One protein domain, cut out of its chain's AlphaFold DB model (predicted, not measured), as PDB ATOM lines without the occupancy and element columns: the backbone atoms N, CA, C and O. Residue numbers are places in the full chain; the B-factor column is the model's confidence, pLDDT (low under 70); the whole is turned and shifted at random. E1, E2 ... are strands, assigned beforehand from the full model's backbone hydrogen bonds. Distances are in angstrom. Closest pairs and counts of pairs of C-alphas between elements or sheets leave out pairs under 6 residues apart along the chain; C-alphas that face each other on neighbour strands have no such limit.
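AT A GLANCE: This is residues 63 to 144 of the 144 residues of an uncharacterized protein of Puccinia coronata f. sp. avenae (UniProt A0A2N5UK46). A long, twisted ribbon of two strands, the hairpin of E1 and E2, makes the long axis of the body. Two short strands, E3 and E4, are set one after the other along the other edge of E2, and a tail, residues 136 to 144, sticks out away from the ribbon. The printed part has 82 residues with no named helix and four named strands, E1, E2, E3 and E4 in that order along the chain, in one branched, antiparallel sheet. The class is all strand, though under half of the residues, 40 of 82, are in named elements. The whole is extended, with a radius of gyration of the C-alphas of 18.4 A, and flat, spanning 52 by 44 by 17 A.

IN THESE COORDINATES: E2, the longest strand by residues with 17, covers residues 94 to 110 and measures 38.6 A from first to last C-alpha; it bends by 81 degrees at residue 97. E1, residues 74 to 88, measures 39.0 A, begins at C-alpha 74 at (-20.787, 66.437, -45.792) and bends by 50 degrees at residue 84. E3 is residues 116 to 119, 8.0 A long. E4 is residues 123 to 126, 9.1 A long, and ends at C-alpha 126 at (-15.645, 42.117, -34.203).

HOW THE PARTS SIT: E2 has three neighbours, and E1, E3 and E4 are edge strands. E1 lies on one side of E2, beside residues 94 to 110, antiparallel at 170 degrees between directions. Among the C-alphas that face each other are 78 and 106, 4.3 A apart; N 77 and O 107 are within hydrogen-bond range at 2.8 A, as are N 95 and O 87 at 2.8 A. On the other side of E2 the pairing is staggered. E3 is beside residues 107 to 109, antiparallel at 112 degrees, with N 117 and O 108 at 2.7 A; E2 and E3 form a hairpin. E4 is beside residues 101 to 104, antiparallel at 133 degrees, with N 104 and O 123 at 2.8 A. E3 and E4 are apart. E1, E2 and E3 form a meander, each strand the antiparallel neighbour of the one before.

THE WHOLE: The C-alphas farthest apart, those of Asp 66 and Met 144, are 53.7 A apart. Without residues 136 to 144, which stand free, the body spans 52 by 24 by 16 A. The printed part has no cut, and the three links between strands are tight. Residues 127 to 144, up to the chain's last residue, hold no named element. The mean pLDDT of the printed part is 73.0; residues 87 to 90, 92 to 96 and 130 to 144 are under 70.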
ATOM      1  N   PRO A  63     -30.394  68.446 -46.227       79.75
ATOM      2  CA  PRO A  63     -31.564  69.254 -45.887       79.75
ATOM      3  C   PRO A  63     -31.284  70.188 -44.707       79.75
ATOM      4  O   PRO A  63     -30.640  69.778 -43.739       79.75
ATOM      5  N   ALA A  64     -31.773  71.429 -44.769       78.88
ATOM      6  CA  ALA A  64     -31.609  72.385 -43.679       78.88
ATOM      7  C   ALA A  64     -32.159  71.824 -42.352       78.88
ATOM      8  O   ALA A  64     -33.148  71.093 -42.319       78.88
ATOM      9  N   THR A  65     -31.495  72.179 -41.258       72.94
ATOM     10  CA  THR A  65     -31.857  71.810 -39.881       72.94
ATOM     11  C   THR A  65     -31.937  73.079 -39.039       72.94
ATOM     12  O   THR A  65     -31.414  74.114 -39.449       72.94
ATOM     13  N   ASP A  66     -32.461  72.993 -37.816       75.81
ATOM     14  CA  ASP A  66     -32.516  74.133 -36.884       75.81
ATOM     15  C   ASP A  66     -31.140  74.764 -36.590       75.81
ATOM     16  O   ASP A  66     -31.054  75.891 -36.109       75.81
ATOM     17  N   ARG A  67     -30.049  74.034 -36.861       76.00
ATOM     18  CA  ARG A  67     -28.668  74.431 -36.546       76.00
ATOM     19  C   ARG A  67     -27.785  74.669 -37.772       76.00
ATOM     20  O   ARG A  67     -26.628  75.040 -37.610       76.00
ATOM     21  N   CYS A  68     -28.272  74.413 -38.987       81.00
ATOM     22  CA  CYS A  68     -27.467  74.533 -40.205       81.00
ATOM     23  C   CYS A  68     -28.345  74.739 -41.444       81.00
ATOM     24  O   CYS A  68     -29.338  74.037 -41.625       81.00
ATOM     25  N   SER A  69     -27.914  75.632 -42.340       83.38
ATOM     26  CA  SER A  69     -28.558  75.926 -43.629       83.38
ATOM     27  C   SER A  69     -28.546  74.762 -44.627       83.38
ATOM     28  O   SER A  69     -29.183  74.861 -45.670       83.38
ATOM     29  N   GLY A  70     -27.805  73.683 -44.349       79.62
ATOM     30  CA  GLY A  70     -27.700  72.525 -45.239       79.62
ATOM     31  C   GLY A  70     -26.738  72.706 -46.418       79.62
ATOM     32  O   GLY A  70     -26.506  71.775 -47.183       79.62
ATOM     33  N   THR A  71     -26.134  73.888 -46.551       80.75
ATOM     34  CA  THR A  71     -25.188  74.219 -47.628       80.75
ATOM     35  C   THR A  71     -23.756  73.784 -47.325       80.75
ATOM     36  O   THR A  71     -22.884  73.889 -48.184       80.75
ATOM     37  N   MET A  72     -23.486  73.347 -46.094       79.06
ATOM     38  CA  MET A  72     -22.178  72.825 -45.717       79.06
ATOM     39  C   MET A  72     -21.994  71.422 -46.288       79.06
ATOM     40  O   MET A  72     -22.887  70.580 -46.190       79.06
ATOM     41  N   GLY A  73     -20.807  71.178 -46.841       79.38
ATOM     42  CA  GLY A  73     -20.438  69.870 -47.353       79.38
ATOM     43  C   GLY A  73     -20.438  68.808 -46.258       79.38
ATOM     44  O   GLY A  73     -20.083  69.055 -45.099       79.38
ATOM     45  N   LEU A  74     -20.831  67.605 -46.647       84.69
ATOM     46  CA  LEU A  74     -20.787  66.437 -45.792       84.69
ATOM     47  C   LEU A  74     -19.386  65.809 -45.762       84.69
ATOM     48  O   LEU A  74     -18.734  65.658 -46.792       84.69
ATOM     49  N   VAL A  75     -18.941  65.385 -44.577       87.06
ATOM     50  CA  VAL A  75     -17.649  64.712 -44.388       87.06
ATOM     51  C   VAL A  75     -17.867  63.240 -44.081       87.06
ATOM     52  O   VAL A  75     -18.576  62.899 -43.131       87.06
ATOM     53  N   ALA A  76     -17.228  62.368 -44.859       88.00
ATOM     54  CA  ALA A  76     -17.238  60.933 -44.612       88.00
ATOM     55  C   ALA A  76     -16.540  60.607 -43.283       88.00
ATOM     56  O   ALA A  76     -15.418  61.043 -43.017       88.00
ATOM     57  N   LYS A  77     -17.219  59.831 -42.442       88.25
ATOM     58  CA  LYS A  77     -16.726  59.317 -41.167       88.25
ATOM     59  C   LYS A  77     -17.154  57.868 -40.990       88.25
ATOM     60  O   LYS A  77     -18.071  57.379 -41.645       88.25
ATOM     61  N   SER A  78     -16.507  57.186 -40.059       89.69
ATOM     62  CA  SER A  78     -16.901  55.850 -39.631       89.69
ATOM     63  C   SER A  78     -17.055  55.852 -38.122       89.69
ATOM     64  O   SER A  78     -16.189  56.364 -37.411       89.69
ATOM     65  N   ILE A  79     -18.162  55.305 -37.632       88.44
ATOM     66  CA  ILE A  79     -18.376  55.096 -36.198       88.44
ATOM     67  C   ILE A  79     -18.387  53.607 -35.898       88.44
ATOM     68  O   ILE A  79     -18.736  52.792 -36.752       88.44
ATOM     69  N   ILE A  80     -18.044  53.261 -34.662       91.38
ATOM     70  CA  ILE A  80     -18.197  51.903 -34.153       91.38
ATOM     71  C   ILE A  80     -19.463  51.869 -33.304       91.38
ATOM     72  O   ILE A  80     -19.569  52.605 -32.323       91.38
ATOM     73  N   ARG A  81     -20.412  51.003 -33.664       87.56
ATOM     74  CA  ARG A  81     -21.553  50.665 -32.809       87.56
ATOM     75  C   ARG A  81     -21.380  49.285 -32.201       87.56
ATOM     76  O   ARG A  81     -20.873  48.362 -32.838       87.56
ATOM     77  N   VAL A  82     -21.808  49.175 -30.950       87.06
ATOM     78  CA  VAL A  82     -21.717  47.962 -30.141       87.06
ATOM     79  C   VAL A  82     -23.128  47.438 -29.921       87.06
ATOM     80  O   VAL A  82     -23.990  48.181 -29.458       87.06
ATOM     81  N   PHE A  83     -23.353  46.172 -30.255       82.81
ATOM     82  CA  PHE A  83     -24.627  45.487 -30.053       82.81
ATOM     83  C   PHE A  83     -24.410  44.303 -29.128       82.81
ATOM     84  O   PHE A  83     -23.426  43.574 -29.276       82.81
ATOM     85  N   LYS A  84     -25.331  44.102 -28.185       80.88
ATOM     86  CA  LYS A  84     -25.328  42.888 -27.372       80.88
ATOM     87  C   LYS A  84     -25.476  41.689 -28.300       80.88
ATOM     88  O   LYS A  84     -26.214  41.747 -29.282       80.88
ATOM     89  N   CYS A  85     -24.710  40.636 -28.051       76.38
ATOM     90  CA  CYS A  85     -24.894  39.419 -28.812       76.38
ATOM     91  C   CYS A  85     -26.209  38.771 -28.385       76.38
ATOM     92  O   CYS A  85     -26.393  38.433 -27.222       76.38
ATOM     93  N   GLU A  86     -27.096  38.543 -29.341       70.38
ATOM     94  CA  GLU A  86     -28.239  37.662 -29.149       70.38
ATOM     95  C   GLU A  86     -27.742  36.255 -29.484       70.38
ATOM     96  O   GLU A  86     -27.494  35.923 -30.641       70.38
ATOM     97  N   GLY A  87     -27.423  35.470 -28.453       60.03
ATOM     98  CA  GLY A  87     -27.144  34.053 -28.645       60.03
ATOM     99  C   GLY A  87     -28.462  33.347 -28.878       60.03
ATOM    100  O   GLY A  87     -29.329  33.427 -28.019       60.03
ATOM    101  N   ILE A  88     -28.630  32.687 -30.017       60.66
ATOM    102  CA  ILE A  88     -29.753  31.775 -30.224       60.66
ATOM    103  C   ILE A  88     -29.171  30.370 -30.099       60.66
ATOM    104  O   ILE A  88     -28.288  29.997 -30.874       60.66
ATOM    105  N   GLU A  89     -29.600  29.623 -29.083       59.97
ATOM    106  CA  GLU A  89     -29.261  28.206 -28.964       59.97
ATOM    107  C   GLU A  89     -29.831  27.425 -30.164       59.97
ATOM    108  O   GLU A  89     -30.772  27.882 -30.818       59.97
ATOM    109  N   PRO A  90     -29.300  26.232 -30.485       60.53
ATOM    110  CA  PRO A  90     -29.824  25.408 -31.578       60.53
ATOM    111  C   PRO A  90     -31.327  25.083 -31.472       60.53
ATOM    112  O   PRO A  90     -31.940  24.708 -32.467       60.53
ATOM    113  N   ASP A  91     -31.920  25.223 -30.282       70.75
ATOM    114  CA  ASP A  91     -33.345  25.038 -29.992       70.75
ATOM    115  C   ASP A  91     -34.200  26.310 -30.200       70.75
ATOM    116  O   ASP A  91     -35.417  26.281 -30.012       70.75
ATOM    117  N   GLY A  92     -33.584  27.426 -30.605       61.56
ATOM    118  CA  GLY A  92     -34.246  28.704 -30.855       61.56
ATOM    119  C   GLY A  92     -34.379  29.610 -29.628       61.56
ATOM    120  O   GLY A  92     -34.986  30.679 -29.736       61.56
ATOM    121  N   ARG A  93     -33.837  29.235 -28.462       61.22
ATOM    122  CA  ARG A  93     -33.909  30.071 -27.257       61.22
ATOM    123  C   ARG A  93     -32.883  31.195 -27.297       61.22
ATOM    124  O   ARG A  93     -31.706  30.974 -27.568       61.22
ATOM    125  N   ILE A  94     -33.339  32.403 -26.966       62.06
ATOM    126  CA  ILE A  94     -32.459  33.556 -26.782       62.06
ATOM    127  C   ILE A  94     -31.750  33.394 -25.436       62.06
ATOM    128  O   ILE A  94     -32.372  33.486 -24.377       62.06
ATOM    129  N   VAL A  95     -30.447  33.150 -25.484       66.56
ATOM    130  CA  VAL A  95     -29.559  33.156 -24.325       66.56
ATOM    131  C   VAL A  95     -28.983  34.554 -24.166       66.56
ATOM    132  O   VAL A  95     -28.496  35.158 -25.128       66.56
ATOM    133  N   ASP A  96     -29.018  35.064 -22.934       67.81
ATOM    134  CA  ASP A  96     -28.470  36.377 -22.626       67.81
ATOM    135  C   ASP A  96     -26.938  36.347 -22.671       67.81
ATOM    136  O   ASP A  96     -26.255  36.042 -21.692       67.81
ATOM    137  N   CYS A  97     -26.378  36.634 -23.843       72.69
ATOM    138  CA  CYS A  97     -24.939  36.672 -24.016       72.69
ATOM    139  C   CYS A  97     -24.380  37.979 -23.453       72.69
ATOM    140  O   CYS A  97     -24.751  39.071 -23.883       72.69
ATOM    141  N   GLN A  98     -23.420  37.874 -22.538       77.31
ATOM    142  CA  GLN A  98     -22.701  39.040 -22.008       77.31
ATOM    143  C   GLN A  98     -21.700  39.627 -23.017       77.31
ATOM    144  O   GLN A  98     -21.175  40.721 -22.820       77.31
ATOM    145  N   ASN A  99     -21.423  38.906 -24.106       81.19
ATOM    146  CA  ASN A  99     -20.522  39.365 -25.153       81.19
ATOM    147  C   ASN A  99     -21.236  40.277 -26.153       81.19
ATOM    148  O   ASN A  99     -22.462  40.301 -26.267       81.19
ATOM    149  N   VAL A 100     -20.439  41.021 -26.918       82.06
ATOM    150  CA  VAL A 100     -20.925  42.038 -27.852       82.06
ATOM    151  C   VAL A 100     -20.363  41.840 -29.253       82.06
ATOM    152  O   VAL A 100     -19.248  41.349 -29.434       82.06
ATOM    153  N   ASN A 101     -21.128  42.284 -30.242       82.62
ATOM    154  CA  ASN A 101     -20.685  42.484 -31.613       82.62
ATOM    155  C   ASN A 101     -20.311  43.956 -31.814       82.62
ATOM    156  O   ASN A 101     -20.966  44.848 -31.268       82.62
ATOM    157  N   LYS A 102     -19.289  44.222 -32.629       86.38
ATOM    158  CA  LYS A 102     -18.932  45.580 -33.049       86.38
ATOM    159  C   LYS A 102     -19.053  45.713 -34.556       86.38
ATOM    160  O   LYS A 102     -18.480  44.918 -35.306       86.38
ATOM    161  N   PHE A 103     -19.742  46.763 -34.977       86.31
ATOM    162  CA  PHE A 103     -19.941  47.104 -36.376       86.31
ATOM    163  C   PHE A 103     -19.353  48.477 -36.654       86.31
ATOM    164  O   PHE A 103     -19.605  49.431 -35.918       86.31
ATOM    165  N   MET A 104     -18.570  48.565 -37.721       90.12
ATOM    166  CA  MET A 104     -18.156  49.823 -38.310       90.12
ATOM    167  C   MET A 104     -19.235  50.268 -39.291       90.12
ATOM    168  O   MET A 104     -19.605  49.524 -40.201       90.12
ATOM    169  N   ILE A 105     -19.739  51.480 -39.088       88.31
ATOM    170  CA  ILE A 105     -20.796  52.071 -39.901       88.31
ATOM    171  C   ILE A 105     -20.210  53.310 -40.580       88.31
ATOM    172  O   ILE A 105     -19.909  54.291 -39.886       88.31
ATOM    173  N   PRO A 106     -19.997  53.278 -41.907       87.06
ATOM    174  CA  PRO A 106     -19.651  54.469 -42.662       87.06
ATOM    175  C   PRO A 106     -20.877  55.381 -42.753       87.06
ATOM    176  O   PRO A 106     -21.989  54.927 -43.017       87.06
ATOM    177  N   LEU A 107     -20.677  56.672 -42.520       88.12
ATOM    178  CA  LEU A 107     -21.727  57.682 -42.560       88.12
ATOM    179  C   LEU A 107     -21.148  59.046 -42.914       88.12
ATOM    180  O   LEU A 107     -19.945  59.281 -42.803       88.12
ATOM    181  N   HIS A 108     -22.012  59.970 -43.300       87.69
ATOM    182  CA  HIS A 108     -21.610  61.326 -43.632       87.69
ATOM    183  C   HIS A 108     -22.070  62.290 -42.540       87.69
ATOM    184  O   HIS A 108     -23.235  62.280 -42.159       87.69
ATOM    185  N   ILE A 109     -21.173  63.118 -42.003       86.88
ATOM    186  CA  ILE A 109     -21.505  64.096 -40.954       86.88
ATOM    187  C   ILE A 109     -21.400  65.506 -41.518       86.88
ATOM    188  O   ILE A 109     -20.385  65.863 -42.118       86.88
ATOM    189  N   CYS A 110     -22.406  66.337 -41.254       85.50
ATOM    190  CA  CYS A 110     -22.270  67.776 -41.439       85.50
ATOM    191  C   CYS A 110     -21.482  68.392 -40.280       85.50
ATOM    192  O   CYS A 110     -21.847  68.224 -39.118       85.50
ATOM    193  N   GLN A 111     -20.430  69.153 -40.576       83.62
ATOM    194  CA  GLN A 111     -19.636  69.820 -39.539       83.62
ATOM    195  C   GLN A 111     -20.366  70.982 -38.847       83.62
ATOM    196  O   GLN A 111     -19.978  71.345 -37.744       83.62
ATOM    197  N   GLY A 112     -21.412  71.545 -39.463       84.44
ATOM    198  CA  GLY A 112     -22.204  72.631 -38.880       84.44
ATOM    199  C   GLY A 112     -23.212  72.148 -37.838       84.44
ATOM    200  O   GLY A 112     -23.178  72.580 -36.692       84.44
ATOM    201  N   CYS A 113     -24.115  71.237 -38.217       86.19
ATOM    202  CA  CYS A 113     -25.143  70.726 -37.296       86.19
ATOM    203  C   CYS A 113     -24.752  69.442 -36.552       86.19
ATOM    204  O   CYS A 113     -25.504  69.005 -35.682       86.19
ATOM    205  N   HIS A 114     -23.614  68.822 -36.885       85.25
ATOM    206  CA  HIS A 114     -23.165  67.523 -36.358       85.25
ATOM    207  C   HIS A 114     -24.147  66.361 -36.583       85.25
ATOM    208  O   HIS A 114     -24.005  65.300 -35.975       85.25
ATOM    209  N   SER A 115     -25.126  66.530 -37.473       84.00
ATOM    210  CA  SER A 115     -26.061  65.473 -37.847       84.00
ATOM    211  C   SER A 115     -25.415  64.485 -38.819       84.00
ATOM    212  O   SER A 115     -24.600  64.864 -39.666       84.00
ATOM    213  N   SER A 116     -25.790  63.215 -38.683       84.00
ATOM    214  CA  SER A 116     -25.396  62.124 -39.572       84.00
ATOM    215  C   SER A 116     -26.409  61.935 -40.699       84.00
ATOM    216  O   SER A 116     -27.614  61.917 -40.455       84.00
ATOM    217  N   PHE A 117     -25.913  61.723 -41.912       81.06
ATOM    218  CA  PHE A 117     -26.675  61.518 -43.137       81.06
ATOM    219  C   PHE A 117     -26.116  60.316 -43.892       81.06
ATOM    220  O   PHE A 117     -24.901  60.133 -43.934       81.06
ATOM    221  N   GLY A 118     -27.006  59.531 -44.505       74.00
ATOM    222  CA  GLY A 118     -26.645  58.391 -45.350       74.00
ATOM    223  C   GLY A 118     -25.786  57.358 -44.621       74.00
ATOM    224  O   GLY A 118     -24.561  57.466 -44.603       74.00
ATOM    225  N   GLU A 119     -26.421  56.343 -44.040       81.25
ATOM    226  CA  GLU A 119     -25.700  55.187 -43.507       81.25
ATOM    227  C   GLU A 119     -25.309  54.258 -44.660       81.25
ATOM    228  O   GLU A 119     -26.152  53.846 -45.458       81.25
ATOM    229  N   GLY A 120     -24.016  53.964 -44.777       77.56
ATOM    230  CA  GLY A 120     -23.516  52.965 -45.712       77.56
ATOM    231  C   GLY A 120     -23.587  51.546 -45.132       77.56
ATOM    232  O   GLY A 120     -24.091  51.344 -44.025       77.56
ATOM    233  N   PRO A 121     -23.088  50.538 -45.869       81.69
ATOM    234  CA  PRO A 121     -23.175  49.146 -45.451       81.69
ATOM    235  C   PRO A 121     -22.414  48.914 -44.144       81.69
ATOM    236  O   PRO A 121     -21.279  49.360 -43.972       81.69
ATOM    237  N   TRP A 122     -23.048  48.194 -43.226       88.06
ATOM    238  CA  TRP A 122     -22.466  47.878 -41.930       88.06
ATOM    239  C   TRP A 122     -21.433  46.767 -42.089       88.06
ATOM    240  O   TRP A 122     -21.729  45.704 -42.631       88.06
ATOM    241  N   GLN A 123     -20.229  46.996 -41.574       87.56
ATOM    242  CA  GLN A 123     -19.161  46.007 -41.588       87.56
ATOM    243  C   GLN A 123     -18.932  45.482 -40.174       87.56
ATOM    244  O   GLN A 123     -18.561  46.239 -39.276       87.56
ATOM    245  N   GLN A 124     -19.123  44.181 -39.960       83.81
ATOM    246  CA  GLN A 124     -18.761  43.558 -38.691       83.81
ATOM    247  C   GLN A 124     -17.235  43.536 -38.562       83.81
ATOM    248  O   GLN A 124     -16.544  42.895 -39.349       83.81
ATOM    249  N   VAL A 125     -16.709  44.261 -37.576       86.31
ATOM    250  CA  VAL A 125     -15.263  44.328 -37.294       86.31
ATOM    251  C   VAL A 125     -14.869  43.436 -36.125       86.31
ATOM    252  O   VAL A 125     -13.709  43.059 -35.994       86.31
ATOM    253  N   GLN A 126     -15.837  43.075 -35.282       82.38
ATOM    254  CA  GLN A 126     -15.645  42.117 -34.203       82.38
ATOM    255  C   GLN A 126     -16.939  41.330 -33.991       82.38
ATOM    256  O   GLN A 126     -17.981  41.911 -33.677       82.38
ATOM    257  N   GLY A 127     -16.869  40.011 -34.169       76.38
ATOM    258  CA  GLY A 127     -17.949  39.100 -33.806       76.38
ATOM    259  C   GLY A 127     -17.930  38.738 -32.326       76.38
ATOM    260  O   GLY A 127     -16.902  38.857 -31.657       76.38
ATOM    261  N   CYS A 128     -19.074  38.288 -31.819       75.88
ATOM    262  CA  CYS A 128     -19.159  37.654 -30.515       75.88
ATOM    263  C   CYS A 128     -18.274  36.404 -30.488       75.88
ATOM    264  O   CYS A 128     -18.430  35.516 -31.319       75.88
ATOM    265  N   PHE A 129     -17.364  36.309 -29.518       72.62
ATOM    266  CA  PHE A 129     -16.469  35.154 -29.424       72.62
ATOM    267  C   PHE A 129     -17.123  33.904 -28.824       72.62
ATOM    268  O   PHE A 129     -16.570  32.816 -28.954       72.62
ATOM    269  N   ALA A 130     -18.283  34.046 -28.176       68.56
ATOM    270  CA  ALA A 130     -19.005  32.924 -27.572       68.56
ATOM    271  C   ALA A 130     -19.850  32.131 -28.577       68.56
ATOM    272  O   ALA A 130     -20.155  30.970 -28.319       68.56
ATOM    273  N   HIS A 131     -20.222  32.730 -29.712       63.00
ATOM    274  CA  HIS A 131     -21.083  32.096 -30.710       63.00
ATOM    275  C   HIS A 131     -20.411  32.127 -32.082       63.00
ATOM    276  O   HIS A 131     -19.904  33.155 -32.525       63.00
ATOM    277  N   ALA A 132     -20.373  30.973 -32.739       55.72
ATOM    278  CA  ALA A 132     -19.694  30.782 -34.012       55.72
ATOM    279  C   ALA A 132     -20.603  31.099 -35.226       55.72
ATOM    280  O   ALA A 132     -21.820  30.961 -35.115       55.72
ATOM    281  N   PRO A 133     -20.014  31.440 -36.395       49.91
ATOM    282  CA  PRO A 133     -18.580  31.405 -36.658       49.91
ATOM    283  C   PRO A 133     -17.950  32.794 -36.797       49.91
ATOM    284  O   PRO A 133     -18.273  33.583 -37.680       49.91
ATOM    285  N   LEU A 134     -16.925  33.026 -35.979       52.72
ATOM    286  CA  LEU A 134     -15.808  33.895 -36.334       52.72
ATOM    287  C   LEU A 134     -15.113  33.336 -37.590       52.72
ATOM    288  O   LEU A 134     -14.615  32.212 -37.535       52.72
ATOM    289  N   ARG A 135     -15.038  34.106 -38.689       35.81
ATOM    290  CA  ARG A 135     -14.037  34.007 -39.787       35.81
ATOM    291  C   ARG A 135     -14.266  35.180 -40.766       35.81
ATOM    292  O   ARG A 135     -15.406  35.410 -41.136       35.81
ATOM    293  N   ILE A 136     -13.287  35.982 -41.216       32.00
ATOM    294  CA  ILE A 136     -11.873  35.721 -41.561       32.00
ATOM    295  C   ILE A 136     -10.989  36.968 -41.274       32.00
ATOM    296  O   ILE A 136     -11.368  38.086 -41.610       32.00
ATOM    297  N   LEU A 137      -9.768  36.769 -40.763       30.59
ATOM    298  CA  LEU A 137      -8.565  37.568 -41.092       30.59
ATOM    299  C   LEU A 137      -7.559  36.599 -41.766       30.59
ATOM    300  O   LEU A 137      -7.636  35.419 -41.408       30.59
ATOM    301  N   PRO A 138      -6.604  36.998 -42.652       36.94
ATOM    302  CA  PRO A 138      -6.158  38.353 -43.054       36.94
ATOM    303  C   PRO A 138      -5.889  38.522 -44.589       36.94
ATOM    304  O   PRO A 138      -6.073  37.586 -45.359       36.94
ATOM    305  N   GLN A 139      -5.354  39.671 -45.053       43.09
ATOM    306  CA  GLN A 139      -4.527  39.705 -46.291       43.09
ATOM    307  C   GLN A 139      -3.072  40.178 -46.090       43.09
ATOM    308  O   GLN A 139      -2.221  39.817 -46.894       43.09
ATOM    309  N   HIS A 140      -2.734  40.908 -45.018       37.78
ATOM    310  CA  HIS A 140      -1.393  41.510 -44.861       37.78
ATOM    311  C   HIS A 140      -0.552  41.007 -43.674       37.78
ATOM    312  O   HIS A 140       0.483  41.588 -43.379       37.78
ATOM    313  N   ALA A 141      -0.918  39.900 -43.022       35.25
ATOM    314  CA  ALA A 141      -0.098  39.318 -41.947       35.25
ATOM    315  C   ALA A 141       1.084  38.451 -42.451       35.25
ATOM    316  O   ALA A 141       1.633  37.658 -41.695       35.25
ATOM    317  N   SER A 142       1.480  38.575 -43.723       34.28
ATOM    318  CA  SER A 142       2.583  37.817 -44.328       34.28
ATOM    319  C   SER A 142       3.559  38.705 -45.103       34.28
ATOM    320  O   SER A 142       3.864  38.442 -46.263       34.28
ATOM    321  N   ARG A 143       4.098  39.753 -44.472       33.75
ATOM    322  CA  ARG A 143       5.423  40.273 -44.849       33.75
ATOM    323  C   ARG A 143       6.217  40.649 -43.595       33.75
ATOM    324  O   ARG A 143       5.982  41.712 -43.043       33.75
ATOM    325  N   MET A 144       7.073  39.686 -43.226       36.78
ATOM    326  CA  MET A 144       8.347  39.715 -42.480       36.78
ATOM    327  C   MET A 144       8.494  40.699 -41.323       36.78
ATOM    328  O   MET A 144       8.621  41.911 -41.588       36.78
TER     329      MET A 144